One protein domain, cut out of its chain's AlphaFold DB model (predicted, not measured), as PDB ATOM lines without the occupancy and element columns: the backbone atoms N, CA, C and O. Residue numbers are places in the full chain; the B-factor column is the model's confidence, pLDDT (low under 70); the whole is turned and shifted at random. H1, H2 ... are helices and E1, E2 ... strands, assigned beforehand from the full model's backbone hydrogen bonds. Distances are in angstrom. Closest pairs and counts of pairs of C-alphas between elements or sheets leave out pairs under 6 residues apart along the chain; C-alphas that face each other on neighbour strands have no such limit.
ATOM      1  N   ASN A 189      18.138  43.612  -1.513       40.88
ATOM      2  CA  ASN A 189      18.686  43.655  -2.865       40.88
ATOM      3  C   ASN A 189      17.522  43.503  -3.853       40.88
ATOM      4  O   ASN A 189      16.813  42.499  -3.829       40.88
ATOM      5  N   THR A 190      17.278  44.523  -4.676       38.84
ATOM      6  CA  THR A 190      16.180  44.525  -5.658       38.84
ATOM      7  C   THR A 190      16.430  43.528  -6.788       38.84
ATOM      8  O   THR A 190      15.565  43.309  -7.635       38.84
ATOM      9  N   THR A 191      17.578  42.843  -6.774       46.69
ATOM     10  CA  THR A 191      17.720  41.525  -7.381       46.69
ATOM     11  C   THR A 191      16.716  40.608  -6.706       46.69
ATOM     12  O   THR A 191      16.968  40.179  -5.590       46.69
ATOM     13  N   THR A 192      15.587  40.329  -7.359       49.75
ATOM     14  CA  THR A 192      14.541  39.412  -6.896       49.75
ATOM     15  C   THR A 192      15.168  38.158  -6.286       49.75
ATOM     16  O   THR A 192      15.499  37.210  -7.002       49.75
ATOM     17  N   VAL A 193      15.387  38.166  -4.969       60.88
ATOM     18  CA  VAL A 193      15.966  37.028  -4.269       60.88
ATOM     19  C   VAL A 193      14.908  35.956  -4.382       60.88
ATOM     20  O   VAL A 193      13.799  36.103  -3.866       60.88
ATOM     21  N   ARG A 194      15.210  34.915  -5.159       74.12
ATOM     22  CA  ARG A 194      14.296  33.798  -5.353       74.12
ATOM     23  C   ARG A 194      13.909  33.277  -3.975       74.12
ATOM     24  O   ARG A 194      14.768  32.821  -3.226       74.12
ATOM     25  N   SER A 195      12.616  33.322  -3.668       82.75
ATOM     26  CA  SER A 195      12.109  32.746  -2.432       82.75
ATOM     27  C   SER A 195      12.407  31.250  -2.423       82.75
ATOM     28  O   SER A 195      11.971  30.526  -3.325       82.75
ATOM     29  N   ILE A 196      13.118  30.793  -1.401       88.94
ATOM     30  CA  ILE A 196      13.365  29.377  -1.170       88.94
ATOM     31  C   ILE A 196      12.041  28.745  -0.773       88.94
ATOM     32  O   ILE A 196      11.349  29.221   0.133       88.94
ATOM     33  N   VAL A 197      11.683  27.665  -1.459       90.38
ATOM     34  CA  VAL A 197      10.433  26.939  -1.223       90.38
ATOM     35  C   VAL A 197      10.692  25.594  -0.559       90.38
ATOM     36  O   VAL A 197      11.755  24.998  -0.695       90.38
ATOM     37  N   MET A 198       9.668  25.063   0.110       87.81
ATOM     38  CA  MET A 198       9.739  23.822   0.894       87.81
ATOM     39  C   MET A 198      10.412  22.642   0.180       87.81
ATOM     40  O   MET A 198      11.084  21.852   0.831       87.81
ATOM     41  N   LYS A 199      10.227  22.488  -1.135       90.69
ATOM     42  CA  LYS A 199      10.780  21.358  -1.902       90.69
ATOM     43  C   LYS A 199      12.301  21.414  -2.107       90.69
ATOM     44  O   LYS A 199      12.873  20.416  -2.520       90.69
ATOM     45  N   GLU A 200      12.923  22.567  -1.880       86.94
ATOM     46  CA  GLU A 200      14.359  22.790  -2.113       86.94
ATOM     47  C   GLU A 200      15.207  22.434  -0.892       86.94
ATOM     48  O   GLU A 200      16.415  22.274  -1.004       86.94
ATOM     49  N   VAL A 201      14.573  22.276   0.271       92.81
ATOM     50  CA  VAL A 201      15.256  21.963   1.523       92.81
ATOM     51  C   VAL A 201      15.255  20.443   1.750       92.81
ATOM     52  O   VAL A 201      14.182  19.826   1.738       92.81
ATOM     53  N   PRO A 202      16.416  19.811   2.010       91.31
ATOM     54  CA  PRO A 202      16.501  18.389   2.321       91.31
ATOM     55  C   PRO A 202      16.033  18.130   3.762       91.31
ATOM     56  O   PRO A 202      16.808  18.086   4.718       91.31
ATOM     57  N   TRP A 203      14.723  17.973   3.944       93.69
ATOM     58  CA  TRP A 203      14.139  17.762   5.270       93.69
ATOM     59  C   TRP A 203      14.533  16.405   5.871       93.69
ATOM     60  O   TRP A 203      14.054  15.354   5.446       93.69
ATOM     61  N   THR A 204      15.328  16.436   6.937       91.56
ATOM     62  CA  THR A 204      15.590  15.288   7.812       91.56
ATOM     63  C   THR A 204      14.544  15.225   8.924       91.56
ATOM     64  O   THR A 204      13.782  16.168   9.140       91.56
ATOM     65  N   ALA A 205      14.505  14.131   9.689       90.19
ATOM     66  CA  ALA A 205      13.607  14.030  10.844       90.19
ATOM     67  C   ALA A 205      13.805  15.182  11.855       90.19
ATOM     68  O   ALA A 205      12.835  15.641  12.457       90.19
ATOM     69  N   GLN A 206      15.042  15.671  12.008       87.50
ATOM     70  CA  GLN A 206      15.375  16.754  12.934       87.50
ATOM     71  C   GLN A 206      14.952  18.126  12.391       87.50
ATOM     72  O   GLN A 206      14.296  18.883  13.106       87.50
ATOM     73  N   THR A 207      15.249  18.436  11.123       91.62
ATOM     74  CA  THR A 207      14.886  19.737  10.526       91.62
ATOM     75  C   THR A 207      13.382  19.844  10.262       91.62
ATOM     76  O   THR A 207      12.789  20.902  10.471       91.62
ATOM     77  N   LYS A 208      12.709  18.737   9.917       93.81
ATOM     78  CA  LYS A 208      11.261  18.700   9.641       93.81
ATOM     79  C   LYS A 208      10.401  19.156  10.825       93.81
ATOM     80  O   LYS A 208       9.329  19.717  10.603       93.81
ATOM     81  N   LYS A 209      10.863  18.967  12.068       93.81
ATOM     82  CA  LYS A 209      10.176  19.449  13.283       93.81
ATOM     83  C   LYS A 209      10.045  20.978  13.318       93.81
ATOM     84  O   LYS A 209       9.088  21.491  13.889       93.81
ATOM     85  N   TYR A 210      10.979  21.698  12.695       94.88
ATOM     86  CA  TYR A 210      11.053  23.161  12.707       94.88
ATOM     87  C   TYR A 210      10.844  23.772  11.315       94.88
ATOM     88  O   TYR A 210      11.208  24.922  11.092       94.88
ATOM     89  N   ARG A 211      10.256  23.013  10.381       93.88
ATOM     90  CA  ARG A 211      10.230  23.325   8.943       93.88
ATOM     91  C   ARG A 211       9.798  24.759   8.607       93.88
ATOM     92  O   ARG A 211      10.479  25.434   7.845       93.88
ATOM     93  N   ASP A 212       8.710  25.235   9.214       93.44
ATOM     94  CA  ASP A 212       8.096  26.519   8.863       93.44
ATOM     95  C   ASP A 212       8.978  27.675   9.365       93.44
ATOM     96  O   ASP A 212       9.188  28.665   8.669       93.44
ATOM     97  N   LYS A 213       9.596  27.495  10.539       94.62
ATOM     98  CA  LYS A 213      10.569  28.429  11.121       94.62
ATOM     99  C   LYS A 213      11.865  28.468  10.316       94.62
ATOM    100  O   LYS A 213      12.356  29.547  10.013       94.62
ATOM    101  N   ILE A 214      12.388  27.304   9.933       95.50
ATOM    102  CA  ILE A 214      13.594  27.204   9.103       95.50
ATOM    103  C   ILE A 214      13.363  27.892   7.755       95.50
ATOM    104  O   ILE A 214      14.204  28.675   7.331       95.50
ATOM    105  N   LEU A 215      12.220  27.665   7.101       93.81
ATOM    106  CA  LEU A 215      11.926  28.297   5.814       93.81
ATOM    107  C   LEU A 215      11.865  29.829   5.920       93.81
ATOM    108  O   LEU A 215      12.379  30.520   5.041       93.81
ATOM    109  N   LEU A 216      11.270  30.361   6.996       91.06
ATOM    110  CA  LEU A 216      11.268  31.801   7.274       91.06
ATOM    111  C   LEU A 216      12.690  32.345   7.453       91.06
ATOM    112  O   LEU A 216      13.013  33.401   6.910       91.06
ATOM    113  N   ILE A 217      13.542  31.617   8.173       92.75
ATOM    114  CA  ILE A 217      14.935  32.005   8.413       92.75
ATOM    115  C   ILE A 217      15.743  31.987   7.114       92.75
ATOM    116  O   ILE A 217      16.373  32.986   6.799       92.75
ATOM    117  N   LEU A 218      15.686  30.912   6.320       93.38
ATOM    118  CA  LEU A 218      16.430  30.814   5.057       93.38
ATOM    119  C   LEU A 218      16.065  31.947   4.088       93.38
ATOM    120  O   LEU A 218      16.945  32.554   3.485       93.38
ATOM    121  N   ASN A 219      14.776  32.274   3.977       90.00
ATOM    122  CA  ASN A 219      14.334  33.402   3.158       90.00
ATOM    123  C   ASN A 219      14.784  34.756   3.729       90.00
ATOM    124  O   ASN A 219      15.102  35.656   2.957       90.00
ATOM    125  N   SER A 220      14.844  34.901   5.056       88.31
ATOM    126  CA  SER A 220      15.365  36.118   5.693       88.31
ATOM    127  C   SER A 220      16.873  36.252   5.470       88.31
ATOM    128  O   SER A 220      17.328  37.312   5.072       88.31
ATOM    129  N   ILE A 221      17.647  35.169   5.595       87.62
ATOM    130  CA  ILE A 221      19.081  35.138   5.266       87.62
ATOM    131  C   ILE A 221      19.317  35.575   3.820       87.62
ATOM    132  O   ILE A 221      20.108  36.483   3.579       87.62
ATOM    133  N   ALA A 222      18.625  34.948   2.865       86.81
ATOM    134  CA  ALA A 222      18.811  35.238   1.448       86.81
ATOM    135  C   ALA A 222      18.454  36.695   1.099       86.81
ATOM    136  O   ALA A 222      19.062  37.287   0.212       86.81
ATOM    137  N   ARG A 223      17.465  37.273   1.791       83.88
ATOM    138  CA  ARG A 223      17.003  38.651   1.584       83.88
ATOM    139  C   ARG A 223      17.891  39.690   2.275       83.88
ATOM    140  O   ARG A 223      18.162  40.736   1.691       83.88
ATOM    141  N   ASP A 224      18.307  39.411   3.507       79.12
ATOM    142  CA  ASP A 224      18.835  40.412   4.440       79.12
ATOM    143  C   ASP A 224      20.367  40.387   4.548       79.12
ATOM    144  O   ASP A 224      20.960  41.332   5.069       79.12
ATOM    145  N   ASN A 225      21.030  39.326   4.071       79.12
ATOM    146  CA  ASN A 225      22.478  39.178   4.170       79.12
ATOM    147  C   ASN A 225      23.185  39.509   2.836       79.12
ATOM    148  O   ASN A 225      23.278  38.641   1.965       79.12
ATOM    149  N   PRO A 226      23.753  40.721   2.658       73.69
ATOM    150  CA  PRO A 226      24.406  41.128   1.406       73.69
ATOM    151  C   PRO A 226      25.634  40.284   1.036       73.69
ATOM    152  O   PRO A 226      26.067  40.290  -0.117       73.69
ATOM    153  N   TYR A 227      26.199  39.550   1.994       74.56
ATOM    154  CA  TYR A 227      27.340  38.670   1.764       74.56
ATOM    155  C   TYR A 227      26.939  37.249   1.362       74.56
ATOM    156  O   TYR A 227      27.783  36.478   0.910       74.56
ATOM    157  N   CYS A 228      25.658  36.911   1.483       79.44
ATOM    158  CA  CYS A 228      25.092  35.648   1.044       79.44
ATOM    159  C   CYS A 228      24.468  35.807  -0.350       79.44
ATOM    160  O   CYS A 228      23.248  35.808  -0.501       79.44
ATOM    161  N   ARG A 229      25.300  35.988  -1.387       74.19
ATOM    162  CA  ARG A 229      24.786  36.189  -2.760       74.19
ATOM    163  C   ARG A 229      24.052  34.958  -3.293       74.19
ATOM    164  O   ARG A 229      23.139  35.094  -4.101       74.19
ATOM    165  N   SER A 230      24.472  33.774  -2.861       82.88
ATOM    166  CA  SER A 230      23.859  32.491  -3.172       82.88
ATOM    167  C   SER A 230      23.724  31.690  -1.883       82.88
ATOM    168  O   SER A 230      24.714  31.380  -1.227       82.88
ATOM    169  N   LEU A 231      22.495  31.362  -1.503       88.62
ATOM    170  CA  LEU A 231      22.215  30.472  -0.383       88.62
ATOM    171  C   LEU A 231      21.855  29.104  -0.957       88.62
ATOM    172  O   LEU A 231      20.875  29.022  -1.695       88.62
ATOM    173  N   ASP A 232      22.606  28.053  -0.620       87.69
ATOM    174  CA  ASP A 232      22.259  26.681  -1.009       87.69
ATOM    175  C   ASP A 232      21.515  25.974   0.140       87.69
ATOM    176  O   ASP A 232      22.149  25.544   1.113       87.69
ATOM    177  N   PRO A 233      20.180  25.796   0.052       92.00
ATOM    178  CA  PRO A 233      19.412  25.122   1.092       92.00
ATOM    179  C   PRO A 233      19.796  23.649   1.265       92.00
ATOM    180  O   PRO A 233      19.475  23.070   2.303       92.00
ATOM    181  N   ALA A 234      20.476  23.035   0.286       91.56
ATOM    182  CA  ALA A 234      20.939  21.654   0.375       91.56
ATOM    183  C   ALA A 234      22.001  21.451   1.465       91.56
ATOM    184  O   ALA A 234      22.164  20.338   1.961       91.56
ATOM    185  N   THR A 235      22.673  22.526   1.879       93.44
ATOM    186  CA  THR A 235      23.688  22.518   2.942       93.44
ATOM    187  C   THR A 235      23.105  22.648   4.352       93.44
ATOM    188  O   THR A 235      23.855  22.727   5.322       93.44
ATOM    189  N   LEU A 236      21.771  22.693   4.487       96.19
ATOM    190  CA  LEU A 236      21.109  22.798   5.782       96.19
ATOM    191  C   LEU A 236      21.394  21.568   6.651       96.19
ATOM    192  O   LEU A 236      20.892  20.473   6.386       96.19
ATOM    193  N   GLU A 237      22.067  21.790   7.774       94.81
ATOM    194  CA  GLU A 237      22.408  20.736   8.724       94.81
ATOM    195  C   GLU A 237      22.221  21.171  10.182       94.81
ATOM    196  O   GLU A 237      22.059  22.350  10.511       94.81
ATOM    197  N   VAL A 238      22.206  20.181  11.078       94.44
ATOM    198  CA  VAL A 238      22.142  20.393  12.529       94.44
ATOM    199  C   VAL A 238      23.559  20.455  13.082       94.44
ATOM    200  O   VAL A 238      24.405  19.629  12.757       94.44
ATOM    201  N   SER A 239      23.814  21.438  13.934       91.50
ATOM    202  CA  SER A 239      25.090  21.642  14.602       91.50
ATOM    203  C   SER A 239      25.174  20.893  15.925       91.50
ATOM    204  O   SER A 239      24.219  20.866  16.700       91.50
ATOM    205  N   GLU A 240      26.379  20.450  16.269       89.81
ATOM    206  CA  GLU A 240      26.725  19.998  17.622       89.81
ATOM    207  C   GLU A 240      26.778  21.146  18.652       89.81
ATOM    208  O   GLU A 240      26.892  20.902  19.848       89.81
ATOM    209  N   ARG A 241      26.667  22.413  18.218       84.62
ATOM    210  CA  ARG A 241      26.656  23.603  19.093       84.62
ATOM    211  C   ARG A 241      25.346  23.792  19.872       84.62
ATOM    212  O   ARG A 241      25.261  24.695  20.703       84.62
ATOM    213  N   GLY A 242      24.308  23.026  19.544       87.12
ATOM    214  CA  GLY A 242      22.992  23.108  20.176       87.12
ATOM    215  C   GLY A 242      22.717  21.969  21.151       87.12
ATOM    216  O   GLY A 242      23.500  21.035  21.295       87.12
ATOM    217  N   THR A 243      21.554  22.031  21.791       88.19
ATOM    218  CA  THR A 243      20.998  20.917  22.570       88.19
ATOM    219  C   THR A 243      19.805  20.312  21.837       88.19
ATOM    220  O   THR A 243      19.381  20.791  20.784       88.19
ATOM    221  N   ARG A 244      19.233  19.233  22.378       86.00
ATOM    222  CA  ARG A 244      18.037  18.614  21.793       86.00
ATOM    223  C   ARG A 244      16.813  19.530  21.902       86.00
ATOM    224  O   ARG A 244      15.952  19.524  21.017       86.00
ATOM    225  N   GLU A 245      16.732  20.285  22.991       86.94
ATOM    226  CA  GLU A 245      15.657  21.220  23.313       86.94
ATOM    227  C   GLU A 245      15.823  22.543  22.558       86.94
ATOM    228  O   GLU A 245      14.829  23.115  22.114       86.94
ATOM    229  N   ASP A 246      17.070  22.973  22.355       87.81
ATOM    230  CA  ASP A 246      17.440  24.202  21.655       87.81
ATOM    231  C   ASP A 246      18.513  23.917  20.581       87.81
ATOM    232  O   ASP A 246      19.714  24.168  20.782       87.81
ATOM    233  N   PRO A 247      18.100  23.314  19.449       93.81
ATOM    234  CA  PRO A 247      19.018  22.927  18.390       93.81
ATOM    235  C   PRO A 247      19.525  24.148  17.628       93.81
ATOM    236  O   PRO A 247      18.766  25.055  17.285       93.81
ATOM    237  N   VAL A 248      20.812  24.115  17.297       94.12
ATOM    238  CA  VAL A 248      21.444  25.069  16.384       94.12
ATOM    239  C   VAL A 248      21.528  24.412  15.017       94.12
ATOM    240  O   VAL A 248      21.982  23.277  14.902       94.12
ATOM    241  N   PHE A 249      21.120  25.129  13.984       95.44
ATOM    242  CA  PHE A 249      21.271  24.741  12.589       95.44
ATOM    243  C   PHE A 249      22.326  25.614  11.928       95.44
ATOM    244  O   PHE A 249      22.695  26.671  12.448       95.44
ATOM    245  N   PHE A 250      22.794  25.180  10.766       93.31
ATOM    246  CA  PHE A 250      23.533  26.048   9.871       93.31
ATOM    247  C   PHE A 250      23.174  25.803   8.420       93.31
ATOM    248  O   PHE A 250      22.684  24.738   8.054       93.31
ATOM    249  N   VAL A 251      23.447  26.817   7.616       93.69
ATOM    250  CA  VAL A 251      23.398  26.767   6.161       93.69
ATOM    251  C   VAL A 251      24.627  27.488   5.620       93.69
ATOM    252  O   VAL A 251      25.116  28.442   6.234       93.69
ATOM    253  N   THR A 252      25.146  27.021   4.496       90.38
ATOM    254  CA  THR A 252      26.302  27.614   3.835       90.38
ATOM    255  C   THR A 252      25.848  28.695   2.863       90.38
ATOM    256  O   THR A 252      25.006  28.471   1.993       90.38
ATOM    257  N   CYS A 253      26.437  29.875   3.013       85.94
ATOM    258  CA  CYS A 253      26.345  30.971   2.069       85.94
ATOM    259  C   CYS A 253      27.543  30.951   1.127       85.94
ATOM    260  O   CYS A 253      28.703  30.919   1.550       85.94
ATOM    261  N   GLU A 254      27.237  31.028  -0.158       76.94
ATOM    262  CA  GLU A 254      28.174  31.117  -1.261       76.94
ATOM    263  C   GLU A 254      28.092  32.516  -1.899       76.94
ATOM    264  O   GLU A 254      27.054  33.181  -1.889       76.94
ATOM    265  N   GLY A 255      29.205  32.998  -2.451       61.41
ATOM    266  CA  GLY A 255      29.248  34.267  -3.191       61.41
ATOM    267  C   GLY A 255      29.903  35.458  -2.481       61.41
ATOM    268  O   GLY A 255      29.916  36.553  -3.045       61.41
ATOM    269  N   GLY A 256      30.500  35.247  -1.305       58.53
ATOM    270  CA  GLY A 256      31.670  36.020  -0.867       58.53
ATOM    271  C   GLY A 256      32.972  35.440  -1.444       58.53
ATOM    272  O   GLY A 256      32.934  34.413  -2.120       58.53
ATOM    273  N   ASP A 257      34.126  36.047  -1.140       60.09
ATOM    274  CA  ASP A 257      35.444  35.521  -1.561       60.09
ATOM    275  C   ASP A 257      35.720  34.102  -1.023       60.09
ATOM    276  O   ASP A 257      36.528  33.359  -1.576       60.09
ATOM    277  N   ILE A 258      35.039  33.719   0.066       70.38
ATOM    278  CA  ILE A 258      35.126  32.411   0.719       70.38
ATOM    279  C   ILE A 258      33.716  32.009   1.196       70.38
ATOM    280  O   ILE A 258      33.042  32.844   1.810       70.38
ATOM    281  N   PRO A 259      33.262  30.759   0.966       81.31
ATOM    282  CA  PRO A 259      32.020  30.249   1.547       81.31
ATOM    283  C   PRO A 259      32.034  30.313   3.078       81.31
ATOM    284  O   PRO A 259      33.065  30.072   3.712       81.31
ATOM    285  N   PHE A 260      30.891  30.614   3.689       81.00
ATOM    286  CA  PHE A 260      30.776  30.691   5.146       81.00
ATOM    287  C   PHE A 260      29.429  30.178   5.651       81.00
ATOM    288  O   PHE A 260      28.413  30.284   4.972       81.00
ATOM    289  N   ASN A 261      29.415  29.656   6.879       86.75
ATOM    290  CA  ASN A 261      28.199  29.132   7.499       86.75
ATOM    291  C   ASN A 261      27.495  30.220   8.308       86.75
ATOM    292  O   ASN A 261      28.121  30.845   9.172       86.75
ATOM    293  N   ILE A 262      26.190  30.367   8.101       86.75
ATOM    294  CA  ILE A 262      25.304  31.126   8.982       86.75
ATOM    295  C   ILE A 262      24.647  30.148   9.946       86.75
ATOM    296  O   ILE A 262      24.040  29.165   9.526       86.75
ATOM    297  N   TRP A 263      24.793  30.421  11.241       88.88
ATOM    298  CA  TRP A 263      24.253  29.603  12.325       88.88
ATOM    299  C   TRP A 263      22.982  30.249  12.861       88.88
ATOM    300  O   TRP A 263      22.946  31.466  13.025       88.88
ATOM    301  N   PHE A 264      21.960  29.451  13.152       91.50
ATOM    302  CA  PHE A 264      20.679  29.965  13.636       91.50
ATOM    303  C   PHE A 264      19.915  28.936  14.469       91.50
ATOM    304  O   PHE A 264      20.155  27.730  14.392       91.50
ATOM    305  N   ARG A 265      18.958  29.418  15.255       93.50
ATOM    306  CA  ARG A 265      18.026  28.635  16.069       93.50
ATOM    307  C   ARG A 265      16.597  28.818  15.561       93.50
ATOM    308  O   ARG A 265      16.278  29.842  14.962       93.50
ATOM    309  N   PRO A 266      15.668  27.888  15.841       92.75
ATOM    310  CA  PRO A 266      14.255  28.081  15.507       92.75
ATOM    311  C   PRO A 266      13.617  29.310  16.173       92.75
ATOM    312  O   PRO A 266      12.590  29.792  15.700       92.75
ATOM    313  N   SER A 267      14.163  29.780  17.299       90.06
ATOM    314  CA  SER A 267      13.739  31.018  17.968       90.06
ATOM    315  C   SER A 267      13.991  32.269  17.134       90.06
ATOM    316  O   SER A 267      13.292  33.253  17.324       90.06
ATOM    317  N   ASP A 268      14.931  32.212  16.192       85.00
ATOM    318  CA  ASP A 268      15.382  33.367  15.413       85.00
ATOM    319  C   ASP A 268      14.453  33.644  14.215       85.00
ATOM    320  O   ASP A 268      14.693  34.536  13.404       85.00
ATOM    321  N   ALA A 269      13.375  32.864  14.068       87.00
ATOM    322  CA  ALA A 269      12.404  33.026  12.996       87.00
ATOM    323  C   ALA A 269      11.716  34.395  13.065       87.00
ATOM    324  O   ALA A 269      11.150  34.769  14.090       87.00
ATOM    325  N   GLY A 270      11.737  35.115  11.940       76.44
ATOM    326  CA  GLY A 270      11.269  36.501  11.859       76.44
ATOM    327  C   GLY A 270      12.313  37.536  12.293       76.44
ATOM    328  O   GLY A 270      12.032  38.727  12.219       76.44
ATOM    329  N   GLY A 271      13.500  37.096  12.722       74.94
ATOM    330  CA  GLY A 271      14.645  37.958  12.987       74.94
ATOM    331  C   GLY A 271      15.364  38.408  11.713       74.94
ATOM    332  O   GLY A 271      15.191  37.839  10.634       74.94
ATOM    333  N   TRP A 272      16.193  39.439  11.866       76.06
ATOM    334  CA  TRP A 272      17.073  39.953  10.820       76.06
ATOM    335  C   TRP A 272      18.387  39.162  10.791       76.06
ATOM    336  O   TRP A 272      19.006  38.951  11.832       76.06
ATOM    337  N   PHE A 273      18.817  38.739   9.598       77.69
ATOM    338  CA  PHE A 273      20.019  37.911   9.389       77.69
ATOM    339  C   PHE A 273      21.132  38.630   8.622       77.69
ATOM    340  O   PHE A 273      22.005  37.993   8.019       77.69
ATOM    341  N   GLY A 274      21.117  39.961   8.641       71.19
ATOM    342  CA  GLY A 274      22.244  40.731   8.145       71.19
ATOM    343  C   GLY A 274      23.522  40.457   8.949       71.19
ATOM    344  O   GLY A 274      23.476  39.949  10.073       71.19
ATOM    345  N   PRO A 275      24.693  40.745   8.365       66.88
ATOM    346  CA  PRO A 275      25.969  40.597   9.046       66.88
ATOM    347  C   PRO A 275      25.976  41.410  10.341       66.88
ATOM    348  O   PRO A 275      25.716  42.612  10.330       66.88
ATOM    349  N   SER A 276      26.333  40.768  11.454       67.69
ATOM    350  CA  SER A 276      26.790  41.526  12.619       67.69
ATOM    351  C   SER A 276      28.110  42.199  12.241       67.69
ATOM    352  O   SER A 276      28.981  41.516  11.698       67.69
TER     353      SER A 276
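AT A GLANCE: This is residues 189 to 276 of the 358 residues of an uncharacterized protein of Haematobacter genomosp. 1 (UniProt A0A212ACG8). A strongly twisted sheet of three strands is covered on one face by one long helix, H2, which crosses it slantwise, while the small helix H1 only grazes the sheet. Two long stretches with no named element, residues 189 to 204 and 265 to 276, pass along either side of H2. The 88 printed residues run H1 H2 E1 E2 E3, with the sheet order E1 - E2 - E3, antiparallel; the class is mixed, with under half of the residues in named elements. The whole is compact, with a radius of gyration of the C-alphas of 12.2 A and spans of 36 by 24 by 21 A.

HOW THE PARTS SIT: H1, residues 205 to 208, and H2, residues 211 to 224, are close but not clearly touching; their closest C-alphas, Thr 207 and Ile 214, are 7.7 A apart. E1, residues 230 to 239, bends by 72 degrees at residue 234. E1 forms a hairpin with E2, residues 248 to 254, where N 237 and O 250 are 3.0 A apart. E2 forms a hairpin with E3, residues 260 to 264, where N 262 and O 251 are 2.9 A apart. The three strands make a meander, each the antiparallel neighbour of the one before. H2 is on this sheet at a height of 9.3 A, over E2 and only just not over E1: dropped onto the local plane, 9 of its 14 C-alphas fall on E2 and 2 on E1. Its closest C-alphas to E1 are Ala 222 and Leu 231, 6.1 A apart. Every O i to N i+4 pair in H2 is within hydrogen-bond range; H1 is too short for such a pair.

IN THESE COORDINATES: C-alpha 205 opens H1 at (13.607, 14.030, 10.844). H2 is 19.7 A long, E1 20.9 A, E2 19.8 A and E3 13.2 A, ending at C-alpha 264, (20.679, 29.965, 13.636).

THE WHOLE: The C-alphas farthest apart, Thr 190 and Arg 244, are 37.8 A apart. The printed part has no cut, and no link between named elements is long. Confidence is under 70 at residues 189 to 193, 255 to 257 and 275 to 276.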